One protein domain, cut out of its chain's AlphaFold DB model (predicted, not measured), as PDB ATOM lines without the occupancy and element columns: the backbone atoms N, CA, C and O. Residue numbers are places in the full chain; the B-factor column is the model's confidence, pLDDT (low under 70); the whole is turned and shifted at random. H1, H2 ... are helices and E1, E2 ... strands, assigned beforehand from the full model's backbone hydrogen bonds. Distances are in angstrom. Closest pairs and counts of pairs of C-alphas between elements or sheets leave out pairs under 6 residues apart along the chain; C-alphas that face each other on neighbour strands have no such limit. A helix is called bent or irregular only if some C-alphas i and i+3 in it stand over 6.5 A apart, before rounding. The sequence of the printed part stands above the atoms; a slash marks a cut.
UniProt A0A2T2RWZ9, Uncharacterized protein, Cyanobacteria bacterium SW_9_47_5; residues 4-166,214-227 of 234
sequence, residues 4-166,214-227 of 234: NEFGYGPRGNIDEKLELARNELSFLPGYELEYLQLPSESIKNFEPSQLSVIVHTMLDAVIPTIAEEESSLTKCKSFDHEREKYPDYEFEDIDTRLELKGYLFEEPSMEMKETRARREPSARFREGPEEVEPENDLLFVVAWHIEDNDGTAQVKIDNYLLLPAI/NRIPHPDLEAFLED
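AT A GLANCE: This is residues 4 to 166 and 214 to 227 of the 234 residues of an uncharacterized protein of Cyanobacteria bacterium SW_9_47_5 (UniProt A0A2T2RWZ9). A strongly twisted sheet of six strands curls like part of a barrel round one long helix, H3, which fills its hollow side, while H1 covers the sheet's opposite face. The long hairpin E5 and E6 makes the sheet's longest strands; H4 runs along them, small H2 sits by the hairpin's turn, and residues 76 to 88 form a loop that reaches as far as 25 A from the mean of the C-alphas. The 177 printed residues include four named helices and six named strands, in the order H1 E1 H2 H3 E2 E3 E4 E5 E6 H4. The mixed sheet runs E1 E6 E5 E4 E3 E2, with E5 and E4 parallel and the other neighbours antiparallel. The class is mixed, helices and strands; the whole is compact, with a radius of gyration of the C-alphas of 17.0 A, and spans 51 by 40 by 36 A.

IN THESE COORDINATES: H1 is residues 14 to 24, 14.9 A long, and begins at C-alpha 14 (179.673, 216.284, 258.708). E1, residues 32 to 39, measures 15.8 A and bends by 89 degrees at residue 35. H2 is residues 40 to 43, 5.5 A. H3, residues 48 to 67, is the longest helix at 26.9 A, from C-alpha 48 at (210.695, 213.598, 245.650). It has a kink of 38 degrees near residue 61 and is only just irregular: C-alphas 61 and 64 are 6.9 A apart. E2 is residues 73 to 75, 7.2 A, and E3 residues 89 to 91, 7.1 A. E4, residues 96 to 104, measures 25.2 A. E5, residues 137 to 149, measures 36.5 A, and E6, residues 152 to 164, 36.3 A. H4, residues 219 to 226, is 10.6 A long and ends at C-alpha 226 (194.867, 209.424, 240.276).

HOW THE PARTS SIT: From edge to edge the sheet's way across turns by 217 degrees. E5 and E6 form a hairpin, their directions 161 degrees apart, with N 143 and O 159 at 2.9 A, within hydrogen-bond range. E4 is parallel to E5 at 33 degrees, with N 101 and O 140 at 2.8 A. E2, E3 and E4 are a meander, each strand the antiparallel neighbour of the one before; N 98 and O 89 are 2.8 A apart, and N 74 and O 90 are 2.9 A apart. The edge strand E1 is antiparallel to E6, with N 33 and O 155 at 2.9 A. The sheet curls round H3; the closest C-alphas of H3 and E4 are those of His 56 and Gly 102, 5.2 A. H2 is on the same face as H3, with the C-alphas of Ser 40 and Ala 153 in E6 closest at 4.7 A. H1 is on the opposite face, at a height over the sheet of 8.2 A; its closest C-alpha pair with E6 is Leu 18 and Leu 162, 6.9 A. H4 is on the sheet at a height of 9.4 A and runs along the strands, at 9 degrees to E5 on the local plane. H3 and H4 are apart. H1 and H4 have every O i to N i+4 pair within hydrogen-bond range, H3 has 14 of 16, and H2 is too short for such a pair.

THE WHOLE: The C-alphas farthest apart, those of Glu 5 and Asp 150, are 56.0 A apart. Residues 167 to 213 are not printed, and C-alphas 166 and 214 are 16.8 A apart across the cut. The links E2 to E3, with 13 residues, and E4 to E5, with 32, are long. The mean pLDDT of the printed part is 85.9; residues 4 to 11, 78 to 85, 107 and 116 to 121 are under 70.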
ATOM      1  N   ASN A   4     178.450 200.895 262.701       46.84
ATOM      2  CA  ASN A   4     177.830 200.483 263.964       46.84
ATOM      3  C   ASN A   4     178.549 199.312 264.654       46.84
ATOM      4  O   ASN A   4     178.436 199.174 265.869       46.84
ATOM      5  N   GLU A   5     179.275 198.472 263.914       46.72
ATOM      6  CA  GLU A   5     179.992 197.313 264.467       46.72
ATOM      7  C   GLU A   5     181.243 197.720 265.259       46.72
ATOM      8  O   GLU A   5     181.683 196.958 266.115       46.72
ATOM      9  N   PHE A   6     181.751 198.941 265.056       49.72
ATOM     10  CA  PHE A   6     182.880 199.484 265.811       49.72
ATOM     11  C   PHE A   6     182.485 200.488 266.913       49.72
ATOM     12  O   PHE A   6     183.347 200.995 267.623       49.72
ATOM     13  N   GLY A   7     181.190 200.770 267.099       47.44
ATOM     14  CA  GLY A   7     180.715 201.638 268.185       47.44
ATOM     15  C   GLY A   7     180.988 203.137 268.002       47.44
ATOM     16  O   GLY A   7     180.821 203.896 268.956       47.44
ATOM     17  N   TYR A   8     181.370 203.579 266.802       54.09
ATOM     18  CA  TYR A   8     181.539 205.000 266.502       54.09
ATOM     19  C   TYR A   8     180.172 205.672 266.302       54.09
ATOM     20  O   TYR A   8     179.261 205.087 265.713       54.09
ATOM     21  N   GLY A   9     180.022 206.880 266.853       52.19
ATOM     22  CA  GLY A   9     178.771 207.640 266.876       52.19
ATOM     23  C   GLY A   9     178.187 207.960 265.489       52.19
ATOM     24  O   GLY A   9     178.778 207.639 264.452       52.19
ATOM     25  N   PRO A  10     176.992 208.577 265.442       55.88
ATOM     26  CA  PRO A  10     176.387 209.001 264.184       55.88
ATOM     27  C   PRO A  10     177.329 209.929 263.398       55.88
ATOM     28  O   PRO A  10     178.175 210.608 263.957       55.88
ATOM     29  N   ARG A  11     177.160 209.979 262.073       57.53
ATOM     30  CA  ARG A  11     177.938 210.831 261.147       57.53
ATOM     31  C   ARG A  11     177.676 212.339 261.346       57.53
ATOM     32  O   ARG A  11     178.206 213.148 260.596       57.53
ATOM     33  N   GLY A  12     176.860 212.700 262.340       70.56
ATOM     34  CA  GLY A  12     176.471 214.069 262.647       70.56
ATOM     35  C   GLY A  12     176.033 214.851 261.412       70.56
ATOM     36  O   GLY A  12     175.369 214.322 260.519       70.56
ATOM     37  N   ASN A  13     176.445 216.115 261.382       82.31
ATOM     38  CA  ASN A  13     176.236 217.037 260.272       82.31
ATOM     39  C   ASN A  13     177.503 217.209 259.411       82.31
ATOM     40  O   ASN A  13     177.749 218.286 258.872       82.31
ATOM     41  N   ILE A  14     178.349 216.172 259.336       84.94
ATOM     42  CA  ILE A  14     179.673 216.284 258.708       84.94
ATOM     43  C   ILE A  14     179.594 216.607 257.215       84.94
ATOM     44  O   ILE A  14     180.467 217.292 256.700       84.94
ATOM     45  N   ASP A  15     178.530 216.173 256.533       85.69
ATOM     46  CA  ASP A  15     178.324 216.476 255.116       85.69
ATOM     47  C   ASP A  15     178.086 217.987 254.903       85.69
ATOM     48  O   ASP A  15     178.634 218.568 253.972       85.69
ATOM     49  N   GLU A  16     177.338 218.657 255.793       89.25
ATOM     50  CA  GLU A  16     177.171 220.121 255.746       89.25
ATOM     51  C   GLU A  16     178.487 220.840 256.074       89.25
ATOM     52  O   GLU A  16     178.868 221.781 255.380       89.25
ATOM     53  N   LYS A  17     179.217 220.367 257.092       91.56
ATOM     54  CA  LYS A  17     180.533 220.911 257.467       91.56
ATOM     55  C   LYS A  17     181.556 220.782 256.339       91.56
ATOM     56  O   LYS A  17     182.338 221.700 256.117       91.56
ATOM     57  N   LEU A  18     181.520 219.678 255.596       92.69
ATOM     58  CA  LEU A  18     182.386 219.438 254.449       92.69
ATOM     59  C   LEU A  18     182.127 220.459 253.334       92.69
ATOM     60  O   LEU A  18     183.080 221.019 252.799       92.69
ATOM     61  N   GLU A  19     180.866 220.764 253.029       92.19
ATOM     62  CA  GLU A  19     180.518 221.800 252.045       92.19
ATOM     63  C   GLU A  19     180.915 223.207 252.515       92.19
ATOM     64  O   GLU A  19     181.428 224.008 251.732       92.19
ATOM     65  N   LEU A  20     180.726 223.524 253.799       93.94
ATOM     66  CA  LEU A  20     181.171 224.802 254.364       93.94
ATOM     67  C   LEU A  20     182.697 224.944 254.285       93.94
ATOM     68  O   LEU A  20     183.186 225.954 253.783       93.94
ATOM     69  N   ALA A  21     183.443 223.908 254.673       94.94
ATOM     70  CA  ALA A  21     184.899 223.886 254.578       94.94
ATOM     71  C   ALA A  21     185.400 224.007 253.125       94.94
ATOM     72  O   ALA A  21     186.414 224.658 252.881       94.94
ATOM     73  N   ARG A  22     184.686 223.448 252.137       94.31
ATOM     74  CA  ARG A  22     185.017 223.646 250.711       94.31
ATOM     75  C   ARG A  22     184.872 225.096 250.267       94.31
ATOM     76  O   ARG A  22     185.711 225.604 249.525       94.31
ATOM     77  N   ASN A  23     183.821 225.770 250.726       92.75
ATOM     78  CA  ASN A  23     183.628 227.185 250.418       92.75
ATOM     79  C   ASN A  23     184.754 228.035 251.023       92.75
ATOM     80  O   ASN A  23     185.337 228.854 250.313       92.75
ATOM     81  N   GLU A  24     185.107 227.773 252.283       93.69
ATOM     82  CA  GLU A  24     186.220 228.430 252.981       93.69
ATOM     83  C   GLU A  24     187.560 228.227 252.258       93.69
ATOM     84  O   GLU A  24     188.351 229.151 252.155       93.69
ATOM     85  N   LEU A  25     187.815 227.045 251.693       94.50
ATOM     86  CA  LEU A  25     189.077 226.725 251.011       94.50
ATOM     87  C   LEU A  25     189.058 226.984 249.496       94.50
ATOM     88  O   LEU A  25     190.000 226.617 248.788       94.50
ATOM     89  N   SER A  26     188.003 227.608 248.968       92.81
ATOM     90  CA  SER A  26     187.813 227.800 247.521       92.81
ATOM     91  C   SER A  26     188.892 228.662 246.849       92.81
ATOM     92  O   SER A  26     189.054 228.589 245.630       92.81
ATOM     93  N   PHE A  27     189.663 229.422 247.633       91.19
ATOM     94  CA  PHE A  27     190.779 230.248 247.170       91.19
ATOM     95  C   PHE A  27     192.063 229.455 246.852       91.19
ATOM     96  O   PHE A  27     192.939 229.971 246.160       91.19
ATOM     97  N   LEU A  28     192.210 228.222 247.355       93.44
ATOM     98  CA  LEU A  28     193.466 227.467 247.253       93.44
ATOM     99  C   LEU A  28     193.821 226.967 245.842       93.44
ATOM    100  O   LEU A  28     194.999 227.042 245.483       93.44
ATOM    101  N   PRO A  29     192.887 226.417 245.036       93.25
ATOM    102  CA  PRO A  29     193.229 225.912 243.712       93.25
ATOM    103  C   PRO A  29     193.804 227.012 242.813       93.25
ATOM    104  O   PRO A  29     193.179 228.044 242.578       93.25
ATOM    105  N   GLY A  30     194.997 226.769 242.276       90.81
ATOM    106  CA  GLY A  30     195.746 227.714 241.454       90.81
ATOM    107  C   GLY A  30     196.664 228.658 242.232       90.81
ATOM    108  O   GLY A  30     197.389 229.415 241.588       90.81
ATOM    109  N   TYR A  31     196.674 228.608 243.568       91.88
ATOM    110  CA  TYR A  31     197.554 229.443 244.383       91.88
ATOM    111  C   TYR A  31     199.032 229.078 244.166       91.88
ATOM    112  O   TYR A  31     199.421 227.907 244.206       91.88
ATOM    113  N   GLU A  32     199.869 230.093 243.966       92.44
ATOM    114  CA  GLU A  32     201.314 229.957 243.777       92.44
ATOM    115  C   GLU A  32     202.032 230.311 245.084       92.44
ATOM    116  O   GLU A  32     201.885 231.406 245.623       92.44
ATOM    117  N   LEU A  33     202.810 229.374 245.631       90.12
ATOM    118  CA  LEU A  33     203.518 229.577 246.895       90.12
ATOM    119  C   LEU A  33     204.694 230.543 246.711       90.12
ATOM    120  O   LEU A  33     205.826 230.129 246.463       90.12
ATOM    121  N   GLU A  34     204.450 231.835 246.895       87.75
ATOM    122  CA  GLU A  34     205.485 232.877 246.783       87.75
ATOM    123  C   GLU A  34     206.594 232.746 247.848       87.75
ATOM    124  O   GLU A  34     207.718 233.212 247.667       87.75
ATOM    125  N   TYR A  35     206.299 232.069 248.961       83.81
ATOM    126  CA  TYR A  35     207.197 231.921 250.110       83.81
ATOM    127  C   TYR A  35     208.234 230.796 249.964       83.81
ATOM    128  O   TYR A  35     209.129 230.683 250.805       83.81
ATOM    129  N   LEU A  36     208.131 229.957 248.926       84.38
ATOM    130  CA  LEU A  36     209.088 228.887 248.642       84.38
ATOM    131  C   LEU A  36     209.561 228.972 247.189       84.38
ATOM    132  O   LEU A  36     208.951 228.412 246.287       84.38
ATOM    133  N   GLN A  37     210.701 229.632 246.999       85.50
ATOM    134  CA  GLN A  37     211.371 229.758 245.709       85.50
ATOM    135  C   GLN A  37     212.768 229.150 245.801       85.50
ATOM    136  O   GLN A  37     213.619 229.608 246.570       85.50
ATOM    137  N   LEU A  38     213.005 228.087 245.034       89.31
ATOM    138  CA  LEU A  38     214.302 227.416 244.954       89.31
ATOM    139  C   LEU A  38     214.897 227.629 243.561       89.31
ATOM    140  O   LEU A  38     214.150 227.629 242.591       89.31
ATOM    141  N   PRO A  39     216.226 227.744 243.399       92.62
ATOM    142  CA  PRO A  39     216.813 227.711 242.064       92.62
ATOM    143  C   PRO A  39     216.478 226.378 241.383       92.62
ATOM    144  O   PRO A  39     216.741 225.329 241.981       92.62
ATOM    145  N   SER A  40     215.970 226.397 240.148       92.25
ATOM    146  CA  SER A  40     215.543 225.191 239.410       92.25
ATOM    147  C   SER A  40     216.652 224.136 239.331       92.25
ATOM    148  O   SER A  40     216.443 222.953 239.593       92.25
ATOM    149  N   GLU A  41     217.898 224.580 239.144       91.31
ATOM    150  CA  GLU A  41     219.096 223.726 239.146       91.31
ATOM    151  C   GLU A  41     219.349 222.972 240.462       91.31
ATOM    152  O   GLU A  41     220.118 222.007 240.490       91.31
ATOM    153  N   SER A  42     218.743 223.406 241.569       91.94
ATOM    154  CA  SER A  42     218.860 222.727 242.860       91.94
ATOM    155  C   SER A  42     217.922 221.526 242.968       91.94
ATOM    156  O   SER A  42     218.245 220.606 243.723       91.94
ATOM    157  N   ILE A  43     216.820 221.494 242.204       91.00
ATOM    158  CA  ILE A  43     215.780 220.452 242.270       91.00
ATOM    159  C   ILE A  43     216.348 219.053 242.002       91.00
ATOM    160  O   ILE A  43     216.046 218.119 242.746       91.00
ATOM    161  N   LYS A  44     217.310 218.929 241.079       90.69
ATOM    162  CA  LYS A  44     218.021 217.670 240.776       90.69
ATOM    163  C   LYS A  44     218.782 217.045 241.944       90.69
ATOM    164  O   LYS A  44     219.207 215.895 241.863       90.69
ATOM    165  N   ASN A  45     218.980 217.785 243.035       91.81
ATOM    166  CA  ASN A  45     219.653 217.285 244.234       91.81
ATOM    167  C   ASN A  45     218.677 216.740 245.289       91.81
ATOM    168  O   ASN A  45     219.127 216.113 246.254       91.81
ATOM    169  N   PHE A  46     217.370 216.947 245.113       89.94
ATOM    170  CA  PHE A  46     216.333 216.468 246.021       89.94
ATOM    171  C   PHE A  46     215.698 215.182 245.500       89.94
ATOM    172  O   PHE A  46     215.381 215.058 244.320       89.94
ATOM    173  N   GLU A  47     215.480 214.221 246.399       88.12
ATOM    174  CA  GLU A  47     214.523 213.143 246.144       88.12
ATOM    175  C   GLU A  47     213.089 213.691 246.287       88.12
ATOM    176  O   GLU A  47     212.866 214.556 247.144       88.12
ATOM    177  N   PRO A  48     212.093 213.153 245.557       84.62
ATOM    178  CA  PRO A  48     210.695 213.598 245.650       84.62
ATOM    179  C   PRO A  48     210.156 213.667 247.084       84.62
ATOM    180  O   PRO A  48     209.467 214.611 247.465       84.62
ATOM    181  N   SER A  49     210.540 212.701 247.926       83.81
ATOM    182  CA  SER A  49     210.143 212.667 249.338       83.81
ATOM    183  C   SER A  49     210.732 213.808 250.174       83.81
ATOM    184  O   SER A  49     210.072 214.287 251.090       83.81
ATOM    185  N   GLN A  50     211.949 214.264 249.866       88.44
ATOM    186  CA  GLN A  50     212.582 215.380 250.572       88.44
ATOM    187  C   GLN A  50     211.897 216.692 250.207       88.44
ATOM    188  O   GLN A  50     211.589 217.483 251.095       88.44
ATOM    189  N   LEU A  51     211.610 216.885 248.916       88.12
ATOM    190  CA  LEU A  51     210.861 218.047 248.453       88.12
ATOM    191  C   LEU A  51     209.448 218.054 249.045       88.12
ATOM    192  O   LEU A  51     209.013 219.081 249.549       88.12
ATOM    193  N   SER A  52     208.785 216.896 249.098       88.44
ATOM    194  CA  SER A  52     207.452 216.781 249.698       88.44
ATOM    195  C   SER A  52     207.418 217.178 251.171       88.44
ATOM    196  O   SER A  52     206.465 217.817 251.597       88.44
ATOM    197  N   VAL A  53     208.456 216.848 251.948       89.69
ATOM    198  CA  VAL A  53     208.561 217.298 253.346       89.69
ATOM    199  C   VAL A  53     208.715 218.816 253.423       89.69
ATOM    200  O   VAL A  53     208.024 219.442 254.216       89.69
ATOM    201  N   ILE A  54     209.583 219.406 252.595       91.50
ATOM    202  CA  ILE A  54     209.797 220.862 252.566       91.50
ATOM    203  C   ILE A  54     208.496 221.582 252.209       91.50
ATOM    204  O   ILE A  54     208.076 222.479 252.934       91.50
ATOM    205  N   VAL A  55     207.843 221.167 251.122       91.75
ATOM    206  CA  VAL A  55     206.602 221.788 250.654       91.75
ATOM    207  C   VAL A  55     205.483 221.595 251.665       91.75
ATOM    208  O   VAL A  55     204.789 222.553 251.966       91.75
ATOM    209  N   HIS A  56     205.338 220.408 252.259       92.81
ATOM    210  CA  HIS A  56     204.332 220.182 253.295       92.81
ATOM    211  C   HIS A  56     204.558 221.062 254.531       92.81
ATOM    212  O   HIS A  56     203.605 221.671 254.997       92.81
ATOM    213  N   THR A  57     205.797 221.204 255.021       92.25
ATOM    214  CA  THR A  57     206.101 222.143 256.116       92.25
ATOM    215  C   THR A  57     205.764 223.586 255.738       92.25
ATOM    216  O   THR A  57     205.280 224.340 256.577       92.25
ATOM    217  N   MET A  58     206.004 223.981 254.487       92.94
ATOM    218  CA  MET A  58     205.652 225.321 254.021       92.94
ATOM    219  C   MET A  58     204.138 225.513 253.903       92.94
ATOM    220  O   MET A  58     203.643 226.537 254.353       92.94
ATOM    221  N   LEU A  59     203.404 224.544 253.350       92.56
ATOM    222  CA  LEU A  59     201.939 224.566 253.303       92.56
ATOM    223  C   LEU A  59     201.362 224.682 254.716       92.56
ATOM    224  O   LEU A  59     200.541 225.565 254.951       92.56
ATOM    225  N   ASP A  60     201.863 223.870 255.654       92.25
ATOM    226  CA  ASP A  60     201.444 223.891 257.057       92.25
ATOM    227  C   ASP A  60     201.521 225.307 257.655       92.25
ATOM    228  O   ASP A  60     200.548 225.826 258.204       92.25
ATOM    229  N   ALA A  61     202.665 225.966 257.454       89.94
ATOM    230  CA  ALA A  61     202.936 227.297 257.983       89.94
ATOM    231  C   ALA A  61     202.199 228.433 257.253       89.94
ATOM    232  O   ALA A  61     201.877 229.442 257.876       89.94
ATOM    233  N   VAL A  62     201.992 228.313 255.939       90.31
ATOM    234  CA  VAL A  62     201.584 229.439 255.083       90.31
ATOM    235  C   VAL A  62     200.083 229.447 254.798       90.31
ATOM    236  O   VAL A  62     199.521 230.531 254.664       90.31
ATOM    237  N   ILE A  63     199.413 228.290 254.735       91.94
ATOM    238  CA  ILE A  63     197.970 228.220 254.441       91.94
ATOM    239  C   ILE A  63     197.138 229.140 255.355       91.94
ATOM    240  O   ILE A  63     196.335 229.892 254.806       91.94
ATOM    241  N   PRO A  64     197.345 229.185 256.689       90.31
ATOM    242  CA  PRO A  64     196.611 230.113 257.551       90.31
ATOM    243  C   PRO A  64     196.830 231.585 257.180       90.31
ATOM    244  O   PRO A  64     195.889 232.362 257.197       90.31
ATOM    245  N   THR A  65     198.051 231.968 256.795       88.81
ATOM    246  CA  THR A  65     198.355 233.343 256.365       88.81
ATOM    247  C   THR A  65     197.684 233.692 255.038       88.81
ATOM    248  O   THR A  65     197.228 234.815 254.873       88.81
ATOM    249  N   ILE A  66     197.595 232.744 254.100       88.19
ATOM    250  CA  ILE A  66     196.859 232.950 252.841       88.19
ATOM    251  C   ILE A  66     195.352 233.045 253.117       88.19
ATOM    252  O   ILE A  66     194.650 233.816 252.471       88.19
ATOM    253  N   ALA A  67     194.867 232.272 254.091       86.81
ATOM    254  CA  ALA A  67     193.469 232.235 254.482       86.81
ATOM    255  C   ALA A  67     192.983 233.538 255.139       86.81
ATOM    256  O   ALA A  67     191.799 233.819 255.025       86.81
ATOM    257  N   GLU A  68     193.846 234.346 255.775       81.06
ATOM    258  CA  GLU A  68     193.439 235.506 256.602       81.06
ATOM    259  C   GLU A  68     192.444 236.476 255.931       81.06
ATOM    260  O   GLU A  68     191.632 237.089 256.628       81.06
ATOM    261  N   GLU A  69     192.488 236.634 254.603       75.06
ATOM    262  CA  GLU A  69     191.571 237.522 253.868       75.06
ATOM    263  C   GLU A  69     190.325 236.812 253.303       75.06
ATOM    264  O   GLU A  69     189.320 237.474 253.036       75.06
ATOM    265  N   GLU A  70     190.361 235.487 253.152       82.06
ATOM    266  CA  GLU A  70     189.375 234.698 252.391       82.06
ATOM    267  C   GLU A  70     188.645 233.644 253.246       82.06
ATOM    268  O   GLU A  70     187.650 233.070 252.806       82.06
ATOM    269  N   SER A  71     189.130 233.369 254.461       88.25
ATOM    270  CA  SER A  71     188.674 232.259 255.293       88.25
ATOM    271  C   SER A  71     188.951 232.456 256.791       88.25
ATOM    272  O   SER A  71     189.875 233.147 257.211       88.25
ATOM    273  N   SER A  72     188.141 231.797 257.618       88.81
ATOM    274  CA  SER A  72     188.269 231.711 259.078       88.81
ATOM    275  C   SER A  72     189.283 230.661 259.572       88.81
ATOM    276  O   SER A  72     189.388 230.431 260.779       88.81
ATOM    277  N   LEU A  73     190.019 230.004 258.667       93.06
ATOM    278  CA  LEU A  73     190.966 228.938 259.006       93.06
ATOM    279  C   LEU A  73     192.111 229.445 259.896       93.06
ATOM    280  O   LEU A  73     192.831 230.378 259.545       93.06
ATOM    281  N   THR A  74     192.362 228.754 261.005       91.69
ATOM    282  CA  THR A  74     193.492 229.038 261.904       91.69
ATOM    283  C   THR A  74     194.248 227.764 262.277       91.69
ATOM    284  O   THR A  74     193.755 226.658 262.072       91.69
ATOM    285  N   LYS A  75     195.473 227.891 262.810       90.88
ATOM    286  CA  LYS A  75     196.190 226.749 263.407       90.88
ATOM    287  C   LYS A  75     195.467 226.286 264.668       90.88
ATOM    288  O   LYS A  75     195.110 227.122 265.502       90.88
ATOM    289  N   CYS A  76     195.324 224.974 264.838       88.12
ATOM    290  CA  CYS A  76     194.816 224.427 266.088       88.12
ATOM    291  C   CYS A  76     195.697 224.853 267.263       88.12
ATOM    292  O   CYS A  76     196.924 224.888 267.198       88.12
ATOM    293  N   LYS A  77     195.079 225.186 268.394       76.81
ATOM    294  CA  LYS A  77     195.858 225.563 269.576       76.81
ATOM    295  C   LYS A  77     196.504 224.311 270.166       76.81
ATOM    296  O   LYS A  77     195.808 223.391 270.593       76.81
ATOM    297  N   SER A  78     197.832 224.298 270.289       62.53
ATOM    298  CA  SER A  78     198.500 223.313 271.142       62.53
ATOM    299  C   SER A  78     197.999 223.488 272.578       62.53
ATOM    300  O   SER A  78     198.171 224.564 273.165       62.53
ATOM    301  N   PHE A  79     197.411 222.451 273.169       49.22
ATOM    302  CA  PHE A  79     197.149 222.450 274.604       49.22
ATOM    303  C   PHE A  79     198.491 222.355 275.347       49.22
ATOM    304  O   PHE A  79     199.143 221.319 275.340       49.22
ATOM    305  N   ASP A  80     198.905 223.483 275.925       41.75
ATOM    306  CA  ASP A  80     199.915 223.666 276.976       41.75
ATOM    307  C   ASP A  80     201.199 222.805 276.881       41.75
ATOM    308  O   ASP A  80     201.239 221.652 277.300       41.75
ATOM    309  N   HIS A  81     202.294 223.396 276.383       52.31
ATOM    310  CA  HIS A  81     203.655 222.823 276.342       52.31
ATOM    311  C   HIS A  81     203.839 221.465 275.630       52.31
ATOM    312  O   HIS A  81     204.978 220.997 275.512       52.31
ATOM    313  N   GLU A  82     202.778 220.849 275.114       53.62
ATOM    314  CA  GLU A  82     202.871 219.713 274.211       53.62
ATOM    315  C   GLU A  82     203.129 220.173 272.774       53.62
ATOM    316  O   GLU A  82     202.676 221.224 272.325       53.62
ATOM    317  N   ARG A  83     203.892 219.365 272.035       55.94
ATOM    318  CA  ARG A  83     204.009 219.518 270.584       55.94
ATOM    319  C   ARG A  83     202.614 219.297 269.987       55.94
ATOM    320  O   ARG A  83     202.001 218.291 270.335       55.94
ATOM    321  N   GLU A  84     202.150 220.190 269.109       60.72
ATOM    322  CA  GLU A  84     200.990 219.939 268.233       60.72
ATOM    323  C   GLU A  84     201.130 218.539 267.621       60.72
ATOM    324  O   GLU A  84     202.193 218.196 267.087       60.72
ATOM    325  N   LYS A  85     200.106 217.702 267.789       69.88
ATOM    326  CA  LYS A  85     200.112 216.316 267.300       69.88
ATOM    327  C   LYS A  85     199.074 216.102 266.210       69.88
ATOM    328  O   LYS A  85     199.397 215.418 265.253       69.88
ATOM    329  N   TYR A  86     197.878 216.652 266.408       85.06
ATOM    330  CA  TYR A  86     196.703 216.505 265.558       85.06
ATOM    331  C   TYR A  86     195.545 217.304 266.190       85.06
ATOM    332  O   TYR A  86     195.454 217.308 267.426       85.06
ATOM    333  N   PRO A  87     194.637 217.911 265.410       89.50
ATOM    334  CA  PRO A  87     194.745 218.202 263.976       89.50
ATOM    335  C   PRO A  87     195.578 219.472 263.707       89.50
ATOM    336  O   PRO A  87     195.966 220.174 264.641       89.50
ATOM    337  N   ASP A  88     195.877 219.761 262.437       92.50
ATOM    338  CA  ASP A  88     196.717 220.902 262.037       92.50
ATOM    339  C   ASP A  88     195.984 222.255 262.080       92.50
ATOM    340  O   ASP A  88     196.599 223.274 262.418       92.50
ATOM    341  N   TYR A  89     194.696 222.277 261.724       94.50
ATOM    342  CA  TYR A  89     193.901 223.501 261.595       94.50
ATOM    343  C   TYR A  89     192.495 223.387 262.181       94.50
ATOM    344  O   TYR A  89     191.928 222.298 262.260       94.50
ATOM    345  N   GLU A  90     191.892 224.535 262.488       94.12
ATOM    346  CA  GLU A  90     190.500 224.665 262.918       94.12
ATOM    347  C   GLU A  90     189.773 225.818 262.218       94.12
ATOM    348  O   GLU A  90     190.327 226.898 262.000       94.12
ATOM    349  N   PHE A  91     188.498 225.577 261.922       93.19
ATOM    350  CA  PHE A  91     187.477 226.582 261.674       93.19
ATOM    351  C   PHE A  91     186.592 226.681 262.921       93.19
ATOM    352  O   PHE A  91     185.725 225.828 263.139       93.19
ATOM    353  N   GLU A  92     186.794 227.710 263.746       85.88
ATOM    354  CA  GLU A  92     186.018 227.874 264.985       85.88
ATOM    355  C   GLU A  92     184.515 228.084 264.698       85.88
ATOM    356  O   GLU A  92     183.670 227.528 265.399       85.88
ATOM    357  N   ASP A  93     184.171 228.822 263.637       88.12
ATOM    358  CA  ASP A  93     182.784 229.217 263.336       88.12
ATOM    359  C   ASP A  93     181.887 228.054 262.882       88.12
ATOM    360  O   ASP A  93     180.677 228.064 263.132       88.12
ATOM    361  N   ILE A  94     182.468 227.046 262.225       89.94
ATOM    362  CA  ILE A  94     181.756 225.853 261.732       89.94
ATOM    363  C   ILE A  94     182.138 224.579 262.499       89.94
ATOM    364  O   ILE A  94     181.757 223.479 262.087       89.94
ATOM    365  N   ASP A  95     182.872 224.716 263.612       91.25
ATOM    366  CA  ASP A  95     183.273 223.621 264.505       91.25
ATOM    367  C   ASP A  95     183.903 222.446 263.733       91.25
ATOM    368  O   ASP A  95     183.468 221.297 263.814       91.25
ATOM    369  N   THR A  96     184.866 222.753 262.867       94.38
ATOM    370  CA  THR A  96     185.488 221.779 261.956       94.38
ATOM    371  C   THR A  96     186.999 221.875 262.060       94.38
ATOM    372  O   THR A  96     187.541 222.972 262.156       94.38
ATOM    373  N   ARG A  97     187.692 220.738 262.019       95.06
ATOM    374  CA  ARG A  97     189.152 220.677 262.112       95.06
ATOM    375  C   ARG A  97     189.740 219.904 260.945       95.06
ATOM    376  O   ARG A  97     189.107 218.984 260.428       95.06
ATOM    377  N   LEU A  98     190.941 220.280 260.524       96.00
ATOM    378  CA  LEU A  98     191.589 219.731 259.339       96.00
ATOM    379  C   LEU A  98     192.958 219.146 259.678       96.00
ATOM    380  O   LEU A  98     193.784 219.809 260.299       96.00
ATOM    381  N   GLU A  99     193.221 217.945 259.176       96.44
ATOM    382  CA  GLU A  99     194.548 217.330 259.179       96.44
ATOM    383  C   GLU A  99     195.178 217.431 257.790       96.44
ATOM    384  O   GLU A  99     194.674 216.843 256.829       96.44
ATOM    385  N   LEU A 100     196.292 218.152 257.664       96.19
ATOM    386  CA  LEU A 100     196.933 218.429 256.386       96.19
ATOM    387  C   LEU A 100     197.780 217.243 255.916       96.19
ATOM    388  O   LEU A 100     198.627 216.696 256.632       96.19
ATOM    389  N   LYS A 101     197.664 216.919 254.626       95.50
ATOM    390  CA  LYS A 101     198.622 216.080 253.898       95.50
ATOM    391  C   LYS A 101     198.945 216.686 252.537       95.50
ATOM    392  O   LYS A 101     198.070 216.870 251.702       95.50
ATOM    393  N   GLY A 102     200.228 216.946 252.284       93.62
ATOM    394  CA  GLY A 102     200.698 217.359 250.959       93.62
ATOM    395  C   GLY A 102     200.874 216.164 250.018       93.62
ATOM    396  O   GLY A 102     201.468 215.152 250.401       93.62
ATOM    397  N   TYR A 103     200.415 216.301 248.777       92.44
ATOM    398  CA  TYR A 103     200.542 215.310 247.714       92.44
ATOM    399  C   TYR A 103     201.195 215.933 246.474       92.44
ATOM    400  O   TYR A 103     200.654 216.860 245.884       92.44
ATOM    401  N   LEU A 104     202.365 215.418 246.088       89.94
ATOM    402  CA  LEU A 104     203.002 215.766 244.817       89.94
ATOM    403  C   LEU A 104     202.269 215.023 243.692       89.94
ATOM    404  O   LEU A 104     202.394 213.799 243.610       89.94
ATOM    405  N   PHE A 105     201.495 215.751 242.884       83.19
ATOM    406  CA  PHE A 105     200.638 215.173 241.846       83.19
ATOM    407  C   PHE A 105     201.416 214.801 240.583       83.19
ATOM    408  O   PHE A 105     201.414 213.641 240.172       83.19
ATOM    409  N   GLU A 106     202.099 215.771 239.979       73.56
ATOM    410  CA  GLU A 106     202.834 215.547 238.737       73.56
ATOM    411  C   GLU A 106     204.307 215.239 238.995       73.56
ATOM    412  O   GLU A 106     204.909 215.689 239.977       73.56
ATOM    413  N   GLU A 107     204.918 214.487 238.073       68.44
ATOM    414  CA  GLU A 107     206.371 214.483 237.996       68.44
ATOM    415  C   GLU A 107     206.827 215.916 237.698       68.44
ATOM    416  O   GLU A 107     206.351 216.516 236.731       68.44
ATOM    417  N   PRO A 108     207.729 216.484 238.510       70.19
ATOM    418  CA  PRO A 108     208.257 217.803 238.235       70.19
ATOM    419  C   PRO A 108     208.771 217.890 236.803       70.19
ATOM    420  O   PRO A 108     209.482 217.004 236.326       70.19
ATOM    421  N   SER A 109     208.494 219.015 236.147       73.75
ATOM    422  CA  SER A 109     209.078 219.334 234.836       73.75
ATOM    423  C   SER A 109     210.614 219.405 234.869       73.75
ATOM    424  O   SER A 109     211.272 219.396 233.829       73.75
ATOM    425  N   MET A 110     211.186 219.443 236.074       84.06
ATOM    426  CA  MET A 110     212.610 219.436 236.370       84.06
ATOM    427  C   MET A 110     213.094 218.039 236.774       84.06
ATOM    428  O   MET A 110     212.462 217.343 237.567       84.06
ATOM    429  N   GLU A 111     214.282 217.661 236.299       86.56
ATOM    430  CA  GLU A 111     214.942 216.421 236.719       86.56
ATOM    431  C   GLU A 111     215.142 216.409 238.245       86.56
ATOM    432  O   GLU A 111     215.672 217.360 238.822       86.56
ATOM    433  N   MET A 112     214.744 215.314 238.897       85.44
ATOM    434  CA  MET A 112     214.954 215.073 240.326       85.44
ATOM    435  C   MET A 112     215.942 213.939 240.565       85.44
ATOM    436  O   MET A 112     216.164 213.073 239.719       85.44
ATOM    437  N   LYS A 113     216.499 213.892 241.777       87.31
ATOM    438  CA  LYS A 113     217.344 212.779 242.193       87.31
ATOM    439  C   LYS A 113     216.522 211.493 242.253       87.31
ATOM    440  O   LYS A 113     215.541 211.409 242.995       87.31
ATOM    441  N   GLU A 114     216.988 210.460 241.554       80.75
ATOM    442  CA  GLU A 114     216.408 209.121 241.657       80.75
ATOM    443  C   GLU A 114     216.395 208.641 243.111       80.75
ATOM    444  O   GLU A 114     217.418 208.645 243.816       80.75
ATOM    445  N   THR A 115     215.235 208.168 243.562       71.81
ATOM    446  CA  THR A 115     215.155 207.557 244.881       71.81
ATOM    447  C   THR A 115     215.773 206.162 244.853       71.81
ATOM    448  O   THR A 115     215.434 205.303 244.041       71.81
ATOM    449  N   ARG A 116     216.686 205.903 245.792       67.00
ATOM    450  CA  ARG A 116     217.188 204.543 246.057       67.00
ATOM    451  C   ARG A 116     216.292 203.784 247.034       67.00
ATOM    452  O   ARG A 116     216.553 202.617 247.339       67.00
ATOM    453  N   ALA A 117     215.278 204.450 247.590       62.75
ATOM    454  CA  ALA A 117     214.407 203.868 248.587       62.75
ATOM    455  C   ALA A 117     213.420 202.898 247.929       62.75
ATOM    456  O   ALA A 117     212.711 203.236 246.993       62.75
ATOM    457  N   ARG A 118     213.300 201.693 248.496       53.00
ATOM    458  CA  ARG A 118     212.225 200.746 248.145       53.00
ATOM    459  C   ARG A 118     210.840 201.200 248.625       53.00
ATOM    460  O   ARG A 118     209.857 200.514 248.373       53.00
ATOM    461  N   ARG A 119     210.774 202.272 249.421       56.97
ATOM    462  CA  ARG A 119     209.548 202.747 250.061       56.97
ATOM    463  C   ARG A 119     208.806 203.661 249.101       56.97
ATOM    464  O   ARG A 119     209.372 204.650 248.661       56.97
ATOM    465  N   GLU A 120     207.532 203.365 248.868       59.09
ATOM    466  CA  GLU A 120     206.644 204.244 248.096       59.09
ATOM    467  C   GLU A 120     206.572 205.638 248.754       59.09
ATOM    468  O   GLU A 120     206.293 205.704 249.961       59.09
ATOM    469  N   PRO A 121     206.847 206.728 248.023       65.44
ATOM    470  CA  PRO A 121     206.719 208.084 248.537       65.44
ATOM    471  C   PRO A 121     205.234 208.463 248.585       65.44
ATOM    472  O   PRO A 121     204.600 208.656 247.559       65.44
ATOM    473  N   SER A 122     204.662 208.525 249.783       78.75
ATOM    474  CA  SER A 122     203.297 209.007 249.994       78.75
ATOM    475  C   SER A 122     203.196 209.586 251.400       78.75
ATOM    476  O   SER A 122     203.816 209.056 252.338       78.75
ATOM    477  N   ALA A 123     202.439 210.675 251.537       88.38
ATOM    478  CA  ALA A 123     202.028 211.181 252.837       88.38
ATOM    479  C   ALA A 123     201.278 210.087 253.607       88.38
ATOM    480  O   ALA A 123     200.787 209.112 253.029       88.38
ATOM    481  N   ARG A 124     201.245 210.207 254.935       91.56
ATOM    482  CA  ARG A 124     200.594 209.212 255.784       91.56
ATOM    483  C   ARG A 124     199.572 209.853 256.696       91.56
ATOM    484  O   ARG A 124     199.916 210.828 257.347       91.56
ATOM    485  N   PHE A 125     198.407 209.234 256.788       94.06
ATOM    486  CA  PHE A 125     197.402 209.471 257.813       94.06
ATOM    487  C   PHE A 125     197.413 208.279 258.778       94.06
ATOM    488  O   PHE A 125     197.096 207.149 258.386       94.06
ATOM    489  N   ARG A 126     197.902 208.491 260.001       91.06
ATOM    490  CA  ARG A 126     198.198 207.425 260.980       91.06
ATOM    491  C   ARG A 126     197.265 207.419 262.174       91.06
ATOM    492  O   ARG A 126     197.273 206.440 262.908       91.06
ATOM    493  N   GLU A 127     196.486 208.471 262.310       91.00
ATOM    494  CA  GLU A 127     195.657 208.755 263.459       91.00
ATOM    495  C   GLU A 127     194.547 207.706 263.538       91.00
ATOM    496  O   GLU A 127     193.910 207.364 262.531       91.00
ATOM    497  N   GLY A 128     194.419 207.091 264.708       89.75
ATOM    498  CA  GLY A 128     193.444 206.044 264.979       89.75
ATOM    499  C   GLY A 128     192.022 206.607 265.049       89.75
ATOM    500  O   GLY A 128     191.843 207.787 265.353       89.75
ATOM    501  N   PRO A 129     190.980 205.792 264.818       90.25
ATOM    502  CA  PRO A 129     189.593 206.209 265.038       90.25
ATOM    503  C   PRO A 129     189.311 206.780 266.441       90.25
ATOM    504  O   PRO A 129     188.360 207.531 266.615       90.25
ATOM    505  N   GLU A 130     190.110 206.411 267.444       87.62
ATOM    506  CA  GLU A 130     190.070 206.926 268.815       87.62
ATOM    507  C   GLU A 130     190.659 208.334 268.988       87.62
ATOM    508  O   GLU A 130     190.365 208.993 269.984       87.62
ATOM    509  N   GLU A 131     191.485 208.788 268.042       89.00
ATOM    510  CA  GLU A 131     192.094 210.128 268.022       89.00
ATOM    511  C   GLU A 131     191.256 211.122 267.204       89.00
ATOM    512  O   GLU A 131     191.380 212.333 267.375       89.00
ATOM    513  N   VAL A 132     190.389 210.609 266.328       91.31
ATOM    514  CA  VAL A 132     189.560 211.384 265.405       91.31
ATOM    515  C   VAL A 132     188.222 211.750 266.051       91.31
ATOM    516  O   VAL A 132     187.527 210.881 266.572       91.31
ATOM    517  N   GLU A 133     187.795 213.010 265.930       91.62
ATOM    518  CA  GLU A 133     186.417 213.428 266.216       91.62
ATOM    519  C   GLU A 133     185.515 213.176 264.994       91.62
ATOM    520  O   GLU A 133     185.568 213.937 264.023       91.62
ATOM    521  N   PRO A 134     184.645 212.142 265.005       91.19
ATOM    522  CA  PRO A 134     183.973 211.666 263.792       91.19
ATOM    523  C   PRO A 134     183.015 212.653 263.122       91.19
ATOM    524  O   PRO A 134     182.627 212.420 261.978       91.19
ATOM    525  N   GLU A 135     182.584 213.687 263.844       91.44
ATOM    526  CA  GLU A 135     181.648 214.709 263.361       91.44
ATOM    527  C   GLU A 135     182.350 216.004 262.918       91.44
ATOM    528  O   GLU A 135     181.716 216.825 262.255       91.44
ATOM    529  N   ASN A 136     183.633 216.180 263.261       92.44
ATOM    530  CA  ASN A 136     184.333 217.466 263.171       92.44
ATOM    531  C   ASN A 136     185.628 217.398 262.359       92.44
ATOM    532  O   ASN A 136     186.039 218.408 261.791       92.44
ATOM    533  N   ASP A 137     186.269 216.232 262.293       95.06
ATOM    534  CA  ASP A 137     187.587 216.107 261.684       95.06
ATOM    535  C   ASP A 137     187.516 215.710 260.219       95.06
ATOM    536  O   ASP A 137     186.922 214.690 259.845       95.06
ATOM    537  N   LEU A 138     188.222 216.478 259.399       96.69
ATOM    538  CA  LEU A 138     188.413 216.213 257.987       96.69
ATOM    539  C   LEU A 138     189.895 215.961 257.692       96.69
ATOM    540  O   LEU A 138     190.780 216.686 258.139       96.69
ATOM    541  N   LEU A 139     190.168 214.947 256.874       97.44
ATOM    542  CA  LEU A 139     191.445 214.829 256.189       97.44
ATOM    543  C   LEU A 139     191.478 215.853 255.053       97.44
ATOM    544  O   LEU A 139     190.617 215.826 254.173       97.44
ATOM    545  N   PHE A 140     192.504 216.697 255.051       97.50
ATOM    546  CA  PHE A 140     192.731 217.748 254.074       97.50
ATOM    547  C   PHE A 140     193.971 217.439 253.233       97.50
ATOM    548  O   PHE A 140     195.114 217.651 253.643       97.50
ATOM    549  N   VAL A 141     193.749 216.899 252.035       96.88
ATOM    550  CA  VAL A 141     194.824 216.534 251.106       96.88
ATOM    551  C   VAL A 141     195.003 217.643 250.079       96.88
ATOM    552  O   VAL A 141     194.091 217.916 249.308       96.88
ATOM    553  N   VAL A 142     196.184 218.254 250.029       95.38
ATOM    554  CA  VAL A 142     196.519 219.309 249.062       95.38
ATOM    555  C   VAL A 142     197.410 218.728 247.974       95.38
ATOM    556  O   VAL A 142     198.533 218.304 248.258       95.38
ATOM    557  N   ALA A 143     196.915 218.717 246.739       94.25
ATOM    558  CA  ALA A 143     197.687 218.357 245.561       94.25
ATOM    559  C   ALA A 143     198.459 219.574 245.049       94.25
ATOM    560  O   ALA A 143     197.902 220.662 244.893       94.25
ATOM    561  N   TRP A 144     199.745 219.385 244.790       93.12
ATOM    562  CA  TRP A 144     200.615 220.424 244.264       93.12
ATOM    563  C   TRP A 144     201.607 219.842 243.264       93.12
ATOM    564  O   TRP A 144     201.965 218.659 243.319       93.12
ATOM    565  N   HIS A 145     202.112 220.713 242.402       91.12
ATOM    566  CA  HIS A 145     203.252 220.447 241.541       91.12
ATOM    567  C   HIS A 145     204.276 221.574 241.658       91.12
ATOM    568  O   HIS A 145     204.088 222.570 242.365       91.12
ATOM    569  N   ILE A 146     205.406 221.376 240.988       89.62
ATOM    570  CA  ILE A 146     206.471 222.364 240.908       89.62
ATOM    571  C   ILE A 146     206.890 222.540 239.451       89.62
ATOM    572  O   ILE A 146     207.135 221.563 238.737       89.62
ATOM    573  N   GLU A 147     206.974 223.791 239.018       90.50
ATOM    574  CA  GLU A 147     207.336 224.172 237.655       90.50
ATOM    575  C   GLU A 147     208.539 225.117 237.637       90.50
ATOM    576  O   GLU A 147     208.803 225.825 238.608       90.50
ATOM    577  N   ASP A 148     209.308 225.097 236.547       90.94
ATOM    578  CA  ASP A 148     210.390 226.060 236.332       90.94
ATOM    579  C   ASP A 148     209.820 227.356 235.745       90.94
ATOM    580  O   ASP A 148     209.289 227.368 234.632       90.94
ATOM    581  N   ASN A 149     209.964 228.448 236.486       90.56
ATOM    582  CA  ASN A 149     209.625 229.793 236.060       90.56
ATOM    583  C   ASN A 149     210.891 230.665 236.059       90.56
ATOM    584  O   ASN A 149     211.336 231.154 237.098       90.56
ATOM    585  N   ASP A 150     211.493 230.823 234.877       90.38
ATOM    586  CA  ASP A 150     212.706 231.624 234.640       90.38
ATOM    587  C   ASP A 150     213.882 231.282 235.583       90.38
ATOM    588  O   ASP A 150     214.549 232.151 236.148       90.38
ATOM    589  N   GLY A 151     214.141 229.984 235.785       91.38
ATOM    590  CA  GLY A 151     215.230 229.488 236.633       91.38
ATOM    591  C   GLY A 151     214.877 229.397 238.119       91.38
ATOM    592  O   GLY A 151     215.753 229.086 238.938       91.38
ATOM    593  N   THR A 152     213.610 229.636 238.462       91.94
ATOM    594  CA  THR A 152     213.057 229.469 239.806       91.94
ATOM    595  C   THR A 152     212.007 228.367 239.812       91.94
ATOM    596  O   THR A 152     211.017 228.430 239.093       91.94
ATOM    597  N   ALA A 153     212.196 227.374 240.672       91.69
ATOM    598  CA  ALA A 153     211.237 226.319 240.914       91.69
ATOM    599  C   ALA A 153     210.093 226.864 241.781       91.69
ATOM    600  O   ALA A 153     210.290 227.144 242.970       91.69
ATOM    601  N   GLN A 154     208.925 227.024 241.167       92.31
ATOM    602  CA  GLN A 154     207.722 227.593 241.757       92.31
ATOM    603  C   GLN A 154     206.741 226.475 242.105       92.31
ATOM    604  O   GLN A 154     206.417 225.643 241.259       92.31
ATOM    605  N   VAL A 155     206.275 226.440 243.355       92.31
ATOM    606  CA  VAL A 155     205.252 225.482 243.795       92.31
ATOM    607  C   VAL A 155     203.869 226.067 243.558       92.31
ATOM    608  O   VAL A 155     203.622 227.230 243.895       92.31
ATOM    609  N   LYS A 156     202.969 225.241 243.027       92.69
ATOM    610  CA  LYS A 156     201.588 225.603 242.729       92.69
ATOM    611  C   LYS A 156     200.631 224.563 243.287       92.69
ATOM    612  O   LYS A 156     200.871 223.367 243.152       92.69
ATOM    613  N   ILE A 157     199.560 225.027 243.924       93.56
ATOM    614  CA  ILE A 157     198.467 224.169 244.382       93.56
ATOM    615  C   ILE A 157     197.554 223.897 243.190       93.56
ATOM    616  O   ILE A 157     196.967 224.821 242.631       93.56
ATOM    617  N   ASP A 158     197.416 222.632 242.809       92.31
ATOM    618  CA  ASP A 158     196.520 222.219 241.727       92.31
ATOM    619  C   ASP A 158     195.082 222.178 242.209       92.31
ATOM    620  O   ASP A 158     194.180 222.759 241.602       92.31
ATOM    621  N   ASN A 159     194.878 221.460 243.312       94.69
ATOM    622  CA  ASN A 159     193.578 221.268 243.917       94.69
ATOM    623  C   ASN A 159     193.707 220.708 245.339       94.69
ATOM    624  O   ASN A 159     194.810 220.425 245.818       94.69
ATOM    625  N   TYR A 160     192.580 220.487 246.008       95.81
ATOM    626  CA  TYR A 160     192.541 219.794 247.289       95.81
ATOM    627  C   TYR A 160     191.362 218.821 247.394       95.81
ATOM    628  O   TYR A 160     190.424 218.856 246.601       95.81
ATOM    629  N   LEU A 161     191.428 217.944 248.394       96.69
ATOM    630  CA  LEU A 161     190.367 217.026 248.779       96.69
ATOM    631  C   LEU A 161     190.103 217.142 250.279       96.69
ATOM    632  O   LEU A 161     191.035 217.106 251.083       96.69
ATOM    633  N   LEU A 162     188.820 217.203 250.636       96.94
ATOM    634  CA  LEU A 162     188.336 217.032 252.001       96.94
ATOM    635  C   LEU A 162     187.558 215.722 252.115       96.94
ATOM    636  O   LEU A 162     186.636 215.484 251.331       96.94
ATOM    637  N   LEU A 163     187.911 214.901 253.102       96.38
ATOM    638  CA  LEU A 163     187.203 213.668 253.462       96.38
ATOM    639  C   LEU A 163     186.954 213.626 254.969       96.38
ATOM    640  O   LEU A 163     187.835 214.051 255.710       96.38
ATOM    641  N   PRO A 164     185.850 213.040 255.458       96.12
ATOM    642  CA  PRO A 164     185.721 212.719 256.876       96.12
ATOM    643  C   PRO A 164     186.903 211.863 257.347       96.12
ATOM    644  O   PRO A 164     187.093 210.741 256.867       96.12
ATOM    645  N   ALA A 165     187.695 212.364 258.297       95.94
ATOM    646  CA  ALA A 165     188.912 211.688 258.752       95.94
ATOM    647  C   ALA A 165     188.609 210.283 259.300       95.94
ATOM    648  O   ALA A 165     189.362 209.335 259.069       95.94
ATOM    649  N   ILE A 166     187.444 210.121 259.938       94.75
ATOM    650  CA  ILE A 166     186.984 208.837 260.473       94.75
ATOM    651  C   ILE A 166     186.769 207.799 259.368       94.75
ATOM    652  O   ILE A 166     187.091 206.631 259.558       94.75
ATOM    653  N   ASN A 214     198.091 206.488 249.322       92.06
ATOM    654  CA  ASN A 214     197.961 205.643 248.128       92.06
ATOM    655  C   ASN A 214     197.659 204.152 248.407       92.06
ATOM    656  O   ASN A 214     197.623 203.349 247.478       92.06
ATOM    657  N   ARG A 215     197.532 203.751 249.676       92.56
ATOM    658  CA  ARG A 215     197.187 202.385 250.096       92.56
ATOM    659  C   ARG A 215     195.879 202.307 250.872       92.56
ATOM    660  O   ARG A 215     195.476 201.201 251.223       92.56
ATOM    661  N   ILE A 216     195.260 203.443 251.181       95.50
ATOM    662  CA  ILE A 216     193.976 203.475 251.873       95.50
ATOM    663  C   ILE A 216     192.888 203.291 250.809       95.50
ATOM    664  O   ILE A 216     192.803 204.130 249.913       95.50
ATOM    665  N   PRO A 217     192.067 202.228 250.879       95.62
ATOM    666  CA  PRO A 217     191.063 201.916 249.860       95.62
ATOM    667  C   PRO A 217     189.814 202.797 250.024       95.62
ATOM    668  O   PRO A 217     188.722 202.311 250.314       95.62
ATOM    669  N   HIS A 218     189.978 204.114 249.902       95.81
ATOM    670  CA  HIS A 218     188.879 205.070 249.950       95.81
ATOM    671  C   HIS A 218     188.620 205.603 248.533       95.81
ATOM    672  O   HIS A 218     189.487 206.297 248.005       95.81
ATOM    673  N   PRO A 219     187.446 205.354 247.919       93.94
ATOM    674  CA  PRO A 219     187.219 205.640 246.498       93.94
ATOM    675  C   PRO A 219     187.518 207.084 246.084       93.94
ATOM    676  O   PRO A 219     188.170 207.313 245.070       93.94
ATOM    677  N   ASP A 220     187.092 208.062 246.888       94.56
ATOM    678  CA  ASP A 220     187.334 209.476 246.579       94.56
ATOM    679  C   ASP A 220     188.808 209.870 246.747       94.56
ATOM    680  O   ASP A 220     189.300 210.727 246.021       94.56
ATOM    681  N   LEU A 221     189.532 209.210 247.662       95.56
ATOM    682  CA  LEU A 221     190.969 209.420 247.830       95.56
ATOM    683  C   LEU A 221     191.727 208.810 246.653       95.56
ATOM    684  O   LEU A 221     192.598 209.460 246.094       95.56
ATOM    685  N   GLU A 222     191.386 207.582 246.259       94.56
ATOM    686  CA  GLU A 222     191.986 206.910 245.104       94.56
ATOM    687  C   GLU A 222     191.769 207.723 243.824       94.56
ATOM    688  O   GLU A 222     192.727 207.986 243.102       94.56
ATOM    689  N   ALA A 223     190.539 208.191 243.593       93.88
ATOM    690  CA  ALA A 223     190.209 209.020 242.441       93.88
ATOM    691  C   ALA A 223     190.959 210.361 242.454       93.88
ATOM    692  O   ALA A 223     191.449 210.795 241.413       93.88
ATOM    693  N   PHE A 224     191.079 211.007 243.618       94.25
ATOM    694  CA  PHE A 224     191.833 212.253 243.742       94.25
ATOM    695  C   PHE A 224     193.332 212.047 243.523       94.25
ATOM    696  O   PHE A 224     193.951 212.838 242.831       94.25
ATOM    697  N   LEU A 225     193.931 210.990 244.075       91.81
ATOM    698  CA  LEU A 225     195.355 210.703 243.877       91.81
ATOM    699  C   LEU A 225     195.674 210.256 242.443       91.81
ATOM    700  O   LEU A 225     196.817 210.372 242.017       91.81
ATOM    701  N   GLU A 226     194.702 209.723 241.702       90.81
ATOM    702  CA  GLU A 226     194.867 209.424 240.276       90.81
ATOM    703  C   GLU A 226     194.838 210.703 239.426       90.81
ATOM    704  O   GLU A 226     195.650 210.848 238.512       90.81
ATOM    705  N   ASP A 227     193.919 211.626 239.726       89.75
ATOM    706  CA  ASP A 227     193.743 212.876 238.986       89.75
ATOM    707  C   ASP A 227     193.062 213.965 239.852       89.75
ATOM    708  O   ASP A 227     191.829 214.105 239.844       89.75
TER     709      ASP A 227